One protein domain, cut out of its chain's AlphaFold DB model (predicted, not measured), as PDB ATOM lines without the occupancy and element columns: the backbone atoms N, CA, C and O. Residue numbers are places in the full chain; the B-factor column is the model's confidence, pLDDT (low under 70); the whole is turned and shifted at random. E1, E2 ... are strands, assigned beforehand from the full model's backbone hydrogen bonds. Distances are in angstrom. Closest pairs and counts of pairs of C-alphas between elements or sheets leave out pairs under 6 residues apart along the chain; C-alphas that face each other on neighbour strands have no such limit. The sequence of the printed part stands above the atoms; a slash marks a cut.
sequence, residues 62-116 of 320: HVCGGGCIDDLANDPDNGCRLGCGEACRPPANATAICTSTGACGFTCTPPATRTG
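This is residues 62 to 116 of the 320 residues of an uncharacterized protein of Deltaproteobacteria bacterium (UniProt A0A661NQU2). With little regular structure, the model is a loose rod: the hairpin E3-E4 and the small hairpin E1-E2 lie well apart along it, joined by the looping residues 71 to 93, and E5 turns off at the end away from E1-E2. The printed part has 55 residues, no named helix and five named strands, E1 to E5 along the chain. Both two-stranded sheets are antiparallel; the class is all strand, with 21 residues in named elements, under half. The radius of gyration of the C-alphas is 12.8 A; the spans are 42 by 17 by 16 A.

E3, residues 94 to 98, and E4, residues 104 to 108, form an antiparallel hairpin at 144 degrees, with N 97 and O 105 2.9 A apart. E5, residues 112 to 115, pairs with no named strand; its closest C-alphas with E4, Arg 114 and Cys 108, are 6.3 A apart. E1, residues 62 to 64, and E2, residues 67 to 70, form an antiparallel hairpin, with N 64 and O 67 2.8 A apart. E2 and E3 are apart.

E3 measures 13.1 A from C-alpha 94 at (19.942, 20.319, 12.649); E4, 13.7 A; E2, 10.4 A; E5, 9.3 A, ending at C-alpha 115 at (13.209, 11.190, 15.391); E1, 6.2 A.

The farthest C-alphas, Gly 67 and Pro 111, are 42.8 A apart. The link E2 to E3 is long. The printed part has no cut, and no printed residue is under 70 in pLDDT.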
ATOM      1  N   HIS A  62      14.222  43.403  30.024       77.69
ATOM      2  CA  HIS A  62      13.832  42.239  30.809       77.69
ATOM      3  C   HIS A  62      14.903  41.896  31.844       77.69
ATOM      4  O   HIS A  62      16.058  42.325  31.767       77.69
ATOM      5  N   VAL A  63      14.507  41.111  32.849       78.25
ATOM      6  CA  VAL A  63      15.449  40.595  33.844       78.25
ATOM      7  C   VAL A  63      16.305  39.518  33.191       78.25
ATOM      8  O   VAL A  63      15.788  38.487  32.761       78.25
ATOM      9  N   CYS A  64      17.615  39.736  33.194       78.75
ATOM     10  CA  CYS A  64      18.607  38.770  32.767       78.75
ATOM     11  C   CYS A  64      19.676  38.579  33.845       78.75
ATOM     12  O   CYS A  64      20.373  39.517  34.242       78.75
ATOM     13  N   GLY A  65      19.800  37.351  34.354       77.25
ATOM     14  CA  GLY A  65      20.671  37.062  35.492       77.25
ATOM     15  C   GLY A  65      20.290  37.897  36.722       77.25
ATOM     16  O   GLY A  65      19.217  37.713  37.290       77.25
ATOM     17  N   GLY A  66      21.187  38.793  37.146       80.00
ATOM     18  CA  GLY A  66      21.000  39.666  38.311       80.00
ATOM     19  C   GLY A  66      20.599  41.113  37.997       80.00
ATOM     20  O   GLY A  66      20.599  41.931  38.915       80.00
ATOM     21  N   GLY A  67      20.315  41.458  36.737       81.44
ATOM     22  CA  GLY A  67      20.042  42.838  36.324       81.44
ATOM     23  C   GLY A  67      19.062  42.950  35.158       81.44
ATOM     24  O   GLY A  67      18.511  41.954  34.701       81.44
ATOM     25  N   CYS A  68      18.847  44.181  34.699       83.44
ATOM     26  CA  CYS A  68      18.004  44.489  33.546       83.44
ATOM     27  C   CYS A  68      18.870  44.714  32.308       83.44
ATOM     28  O   CYS A  68      19.870  45.430  32.393       83.44
ATOM     29  N   ILE A  69      18.482  44.120  31.181       83.31
ATOM     30  CA  ILE A  69      19.111  44.350  29.874       83.31
ATOM     31  C   ILE A  69      18.041  44.693  28.837       83.31
ATOM     32  O   ILE A  69      16.883  44.315  29.010       83.31
ATOM     33  N   ASP A  70      18.429  45.397  27.775       86.44
ATOM     34  CA  ASP A  70      17.537  45.725  26.659       86.44
ATOM     35  C   ASP A  70      17.064  44.463  25.926       86.44
ATOM     36  O   ASP A  70      17.818  43.501  25.767       86.44
ATOM     37  N   ASP A  71      15.820  44.480  25.449       81.06
ATOM     38  CA  ASP A  71      15.250  43.378  24.677       81.06
ATOM     39  C   ASP A  71      15.993  43.200  23.343       81.06
ATOM     40  O   ASP A  71      15.935  44.049  22.437       81.06
ATOM     41  N   LEU A  72      16.682  42.065  23.202       80.00
ATOM     42  CA  LEU A  72      17.378  41.692  21.976       80.00
ATOM     43  C   LEU A  72      16.453  40.922  21.032       80.00
ATOM     44  O   LEU A  72      15.369  40.466  21.399       80.00
ATOM     45  N   ALA A  73      16.893  40.782  19.780       82.88
ATOM     46  CA  ALA A  73      16.243  39.867  18.856       82.88
ATOM     47  C   ALA A  73      16.285  38.438  19.420       82.88
ATOM     48  O   ALA A  73      17.258  38.042  20.068       82.88
ATOM     49  N   ASN A  74      15.234  37.666  19.146       77.12
ATOM     50  CA  ASN A  74      15.181  36.249  19.483       77.12
ATOM     51  C   ASN A  74      16.130  35.490  18.546       77.12
ATOM     52  O   ASN A  74      15.725  34.986  17.500       77.12
ATOM     53  N   ASP A  75      17.404  35.486  18.921       88.94
ATOM     54  CA  ASP A  75      18.504  34.851  18.208       88.94
ATOM     55  C   ASP A  75      18.872  33.529  18.913       88.94
ATOM     56  O   ASP A  75      19.098  33.542  20.134       88.94
ATOM     57  N   PRO A  76      18.921  32.387  18.197       92.56
ATOM     58  CA  PRO A  76      19.344  31.111  18.765       92.56
ATOM     59  C   PRO A  76      20.726  31.151  19.423       92.56
ATOM     60  O   PRO A  76      20.917  30.480  20.438       92.56
ATOM     61  N   ASP A  77      21.654  31.969  18.925       91.69
ATOM     62  CA  ASP A  77      23.002  32.091  19.492       91.69
ATOM     63  C   ASP A  77      22.998  32.799  20.857       91.69
ATOM     64  O   ASP A  77      23.902  32.605  21.668       91.69
ATOM     65  N   ASN A  78      21.932  33.550  21.154       88.12
ATOM     66  CA  ASN A  78      21.718  34.249  22.425       88.12
ATOM     67  C   ASN A  78      20.580  33.621  23.260       88.12
ATOM     68  O   ASN A  78      20.026  34.251  24.163       88.12
ATOM     69  N   GLY A  79      20.194  32.380  22.951       86.31
ATOM     70  CA  GLY A  79      19.245  31.600  23.747       86.31
ATOM     71  C   GLY A  79      17.772  31.961  23.571       86.31
ATOM     72  O   GLY A  79      16.960  31.605  24.426       86.31
ATOM     73  N   CYS A  80      17.417  32.622  22.464       88.12
ATOM     74  CA  CYS A  80      16.058  32.913  21.988       88.12
ATOM     75  C   CYS A  80      15.153  33.784  22.857       88.12
ATOM     76  O   CYS A  80      14.380  34.556  22.304       88.12
ATOM     77  N   ARG A  81      15.201  33.690  24.184       82.06
ATOM     78  CA  ARG A  81      14.350  34.471  25.079       82.06
ATOM     79  C   ARG A  81      14.950  35.861  25.256       82.06
ATOM     80  O   ARG A  81      15.696  36.086  26.205       82.06
ATOM     81  N   LEU A  82      14.661  36.760  24.310       74.38
ATOM     82  CA  LEU A  82      15.109  38.162  24.315       74.38
ATOM     83  C   LEU A  82      16.640  38.325  24.396       74.38
ATOM     84  O   LEU A  82      17.143  39.352  24.844       74.38
ATOM     85  N   GLY A  83      17.381  37.297  23.972       73.62
ATOM     86  CA  GLY A  83      18.842  37.243  24.032       73.62
ATOM     87  C   GLY A  83      19.434  36.986  25.423       73.62
ATOM     88  O   GLY A  83      20.623  37.220  25.627       73.62
ATOM     89  N   CYS A  84      18.625  36.518  26.379       77.12
ATOM     90  CA  CYS A  84      19.062  36.158  27.726       77.12
ATOM     91  C   CYS A  84      18.951  34.650  27.990       77.12
ATOM     92  O   CYS A  84      18.198  34.176  28.847       77.12
ATOM     93  N   GLY A  85      19.723  33.870  27.248       80.56
ATOM     94  CA  GLY A  85      19.867  32.445  27.499       80.56
ATOM     95  C   GLY A  85      21.209  31.923  27.023       80.56
ATOM     96  O   GLY A  85      21.987  32.628  26.384       80.56
ATOM     97  N   GLU A  86      21.487  30.662  27.340       88.19
ATOM     98  CA  GLU A  86      22.580  29.967  26.669       88.19
ATOM     99  C   GLU A  86      22.226  29.741  25.200       88.19
ATOM    100  O   GLU A  86      21.069  29.456  24.881       88.19
ATOM    101  N   ALA A  87      23.235  29.818  24.328       92.81
ATOM    102  CA  ALA A  87      23.100  29.483  22.919       92.81
ATOM    103  C   ALA A  87      22.384  28.135  22.747       92.81
ATOM    104  O   ALA A  87      22.755  27.131  23.369       92.81
ATOM    105  N   CYS A  88      21.361  28.110  21.897       93.69
ATOM    106  CA  CYS A  88      20.618  26.902  21.597       93.69
ATOM    107  C   CYS A  88      21.559  25.879  20.949       93.69
ATOM    108  O   CYS A  88      22.222  26.167  19.956       93.69
ATOM    109  N   ARG A  89      21.609  24.664  21.506       94.88
ATOM    110  CA  ARG A  89      22.451  23.571  21.000       94.88
ATOM    111  C   ARG A  89      21.579  22.540  20.286       94.88
ATOM    112  O   ARG A  89      20.987  21.698  20.964       94.88
ATOM    113  N   PRO A  90      21.450  22.608  18.953       95.12
ATOM    114  CA  PRO A  90      20.679  21.629  18.212       95.12
ATOM    115  C   PRO A  90      21.451  20.295  18.143       95.12
ATOM    116  O   PRO A  90      22.677  20.280  18.311       95.12
ATOM    117  N   PRO A  91      20.764  19.162  17.915       95.19
ATOM    118  CA  PRO A  91      21.435  17.892  17.639       95.19
ATOM    119  C   PRO A  91      22.224  17.953  16.315       95.19
ATOM    120  O   PRO A  91      22.114  18.908  15.546       95.19
ATOM    121  N   ALA A  92      23.011  16.912  16.024       93.62
ATOM    122  CA  ALA A  92      23.648  16.767  14.713       93.62
ATOM    123  C   ALA A  92      22.596  16.784  13.586       93.62
ATOM    124  O   ALA A  92      21.475  16.320  13.783       93.62
ATOM    125  N   ASN A  93      22.973  17.299  12.411       93.75
ATOM    126  CA  ASN A  93      22.092  17.462  11.246       93.75
ATOM    127  C   ASN A  93      20.867  18.355  11.510       93.75
ATOM    128  O   ASN A  93      19.787  18.105  10.973       93.75
ATOM    129  N   ALA A  94      21.011  19.378  12.353       96.25
ATOM    130  CA  ALA A  94      19.942  20.319  12.649       96.25
ATOM    131  C   ALA A  94      20.449  21.754  12.796       96.25
ATOM    132  O   ALA A  94      21.573  22.003  13.230       96.25
ATOM    133  N   THR A  95      19.572  22.703  12.489       96.31
ATOM    134  CA  THR A  95      19.781  24.136  12.709       96.31
ATOM    135  C   THR A  95      18.912  24.596  13.872       96.31
ATOM    136  O   THR A  95      17.739  24.225  13.963       96.31
ATOM    137  N   ALA A  96      19.487  25.385  14.780       95.69
ATOM    138  CA  ALA A  96      18.759  25.946  15.908       95.69
ATOM    139  C   ALA A  96      17.768  27.020  15.445       95.69
ATOM    140  O   ALA A  96      18.062  27.801  14.544       95.69
ATOM    141  N   ILE A  97      16.604  27.074  16.087       94.50
ATOM    142  CA  ILE A  97      15.582  28.092  15.837       94.50
ATOM    143  C   ILE A  97      15.002  28.605  17.152       94.50
ATOM    144  O   ILE A  97      15.005  27.901  18.165       94.50
ATOM    145  N   CYS A  98      14.420  29.799  17.106       92.38
ATOM    146  CA  CYS A  98      13.568  30.302  18.174       92.38
ATOM    147  C   CYS A  98      12.110  30.000  17.857       92.38
ATOM    148  O   CYS A  98      11.594  30.363  16.800       92.38
ATOM    149  N   THR A  99      11.441  29.306  18.772       89.38
ATOM    150  CA  THR A  99       9.998  29.066  18.675       89.38
ATOM    151  C   THR A  99       9.220  30.363  18.903       89.38
ATOM    152  O   THR A  99       9.737  31.324  19.474       89.38
ATOM    153  N   SER A 100       7.939  30.377  18.531       84.50
ATOM    154  CA  SER A 100       7.045  31.518  18.778       84.50
ATOM    155  C   SER A 100       6.827  31.831  20.264       84.50
ATOM    156  O   SER A 100       6.235  32.847  20.587       84.50
ATOM    157  N   THR A 101       7.258  30.956  21.177       82.38
ATOM    158  CA  THR A 101       7.222  31.195  22.629       82.38
ATOM    159  C   THR A 101       8.588  31.615  23.185       82.38
ATOM    160  O   THR A 101       8.789  31.576  24.395       82.38
ATOM    161  N   GLY A 102       9.563  31.930  22.324       81.19
ATOM    162  CA  GLY A 102      10.922  32.316  22.726       81.19
ATOM    163  C   GLY A 102      11.781  31.169  23.271       81.19
ATOM    164  O   GLY A 102      12.854  31.418  23.814       81.19
ATOM    165  N   ALA A 103      11.338  29.914  23.146       89.06
ATOM    166  CA  ALA A 103      12.113  28.742  23.556       89.06
ATOM    167  C   ALA A 103      13.030  28.246  22.425       89.06
ATOM    168  O   ALA A 103      12.671  28.366  21.248       89.06
ATOM    169  N   CYS A 104      14.160  27.629  22.789       91.88
ATOM    170  CA  CYS A 104      15.029  26.929  21.843       91.88
ATOM    171  C   CYS A 104      14.285  25.768  21.170       91.88
ATOM    172  O   CYS A 104      13.675  24.928  21.832       91.88
ATOM    173  N   GLY A 105      14.386  25.699  19.848       93.38
ATOM    174  CA  GLY A 105      13.953  24.576  19.029       93.38
ATOM    175  C   GLY A 105      14.982  24.268  17.946       93.38
ATOM    176  O   GLY A 105      16.063  24.856  17.908       93.38
ATOM    177  N   PHE A 106      14.643  23.343  17.052       96.19
ATOM    178  CA  PHE A 106      15.487  23.012  15.909       96.19
ATOM    179  C   PHE A 106      14.668  22.538  14.705       96.19
ATOM    180  O   PHE A 106      13.551  22.026  14.851       96.19
ATOM    181  N   THR A 107      15.262  22.676  13.523       96.44
ATOM    182  CA  THR A 107      14.809  22.078  12.262       96.44
ATOM    183  C   THR A 107      15.891  21.146  11.737       96.44
ATOM    184  O   THR A 107      17.054  21.540  11.696       96.44
ATOM    185  N   CYS A 108      15.528  19.925  11.340       96.75
ATOM    186  CA  CYS A 108      16.489  19.011  10.727       96.75
ATOM    187  C   CYS A 108      16.916  19.525   9.349       96.75
ATOM    188  O   CYS A 108      16.078  19.985   8.570       96.75
ATOM    189  N   THR A 109      18.209  19.430   9.061       95.12
ATOM    190  CA  THR A 109      18.788  19.738   7.756       95.12
ATOM    191  C   THR A 109      18.594  18.526   6.844       95.12
ATOM    192  O   THR A 109      19.055  17.441   7.205       95.12
ATOM    193  N   PRO A 110      17.928  18.660   5.682       93.19
ATOM    194  CA  PRO A 110      17.787  17.556   4.736       93.19
ATOM    195  C   PRO A 110      19.151  16.946   4.356       93.19
ATOM    196  O   PRO A 110      20.119  17.698   4.237       93.19
ATOM    197  N   PRO A 111      19.246  15.615   4.177       94.31
ATOM    198  CA  PRO A 111      18.149  14.638   4.145       94.31
ATOM    199  C   PRO A 111      17.729  14.106   5.531       94.31
ATOM    200  O   PRO A 111      16.977  13.136   5.620       94.31
ATOM    201  N   ALA A 112      18.196  14.701   6.633       96.25
ATOM    202  CA  ALA A 112      17.841  14.220   7.960       96.25
ATOM    203  C   ALA A 112      16.367  14.466   8.302       96.25
ATOM    204  O   ALA A 112      15.786  15.512   8.001       96.25
ATOM    205  N   THR A 113      15.776  13.498   8.996       95.94
ATOM    206  CA  THR A 113      14.393  13.554   9.473       95.94
ATOM    207  C   THR A 113      14.353  13.516  10.995       95.94
ATOM    208  O   THR A 113      15.288  13.060  11.655       95.94
ATOM    209  N   ARG A 114      13.284  14.070  11.576       96.00
ATOM    210  CA  ARG A 114      13.166  14.211  13.028       96.00
ATOM    211  C   ARG A 114      12.711  12.900  13.666       96.00
ATOM    212  O   ARG A 114      11.578  12.478  13.439       96.00
ATOM    213  N   THR A 115      13.532  12.357  14.561       95.62
ATOM    214  CA  THR A 115      13.209  11.190  15.391       95.62
ATOM    215  C   THR A 115      13.217  11.614  16.862       95.62
ATOM    216  O   THR A 115      14.211  11.514  17.572       95.62
ATOM    217  N   GLY A 116      12.092  12.160  17.334       93.00
ATOM    218  CA  GLY A 116      12.000  12.742  18.678       93.00
ATOM    219  C   GLY A 116      12.831  14.024  18.812       93.00
ATOM    220  O   GLY A 116      12.538  15.027  18.150       93.00
TER     221      GLY A 116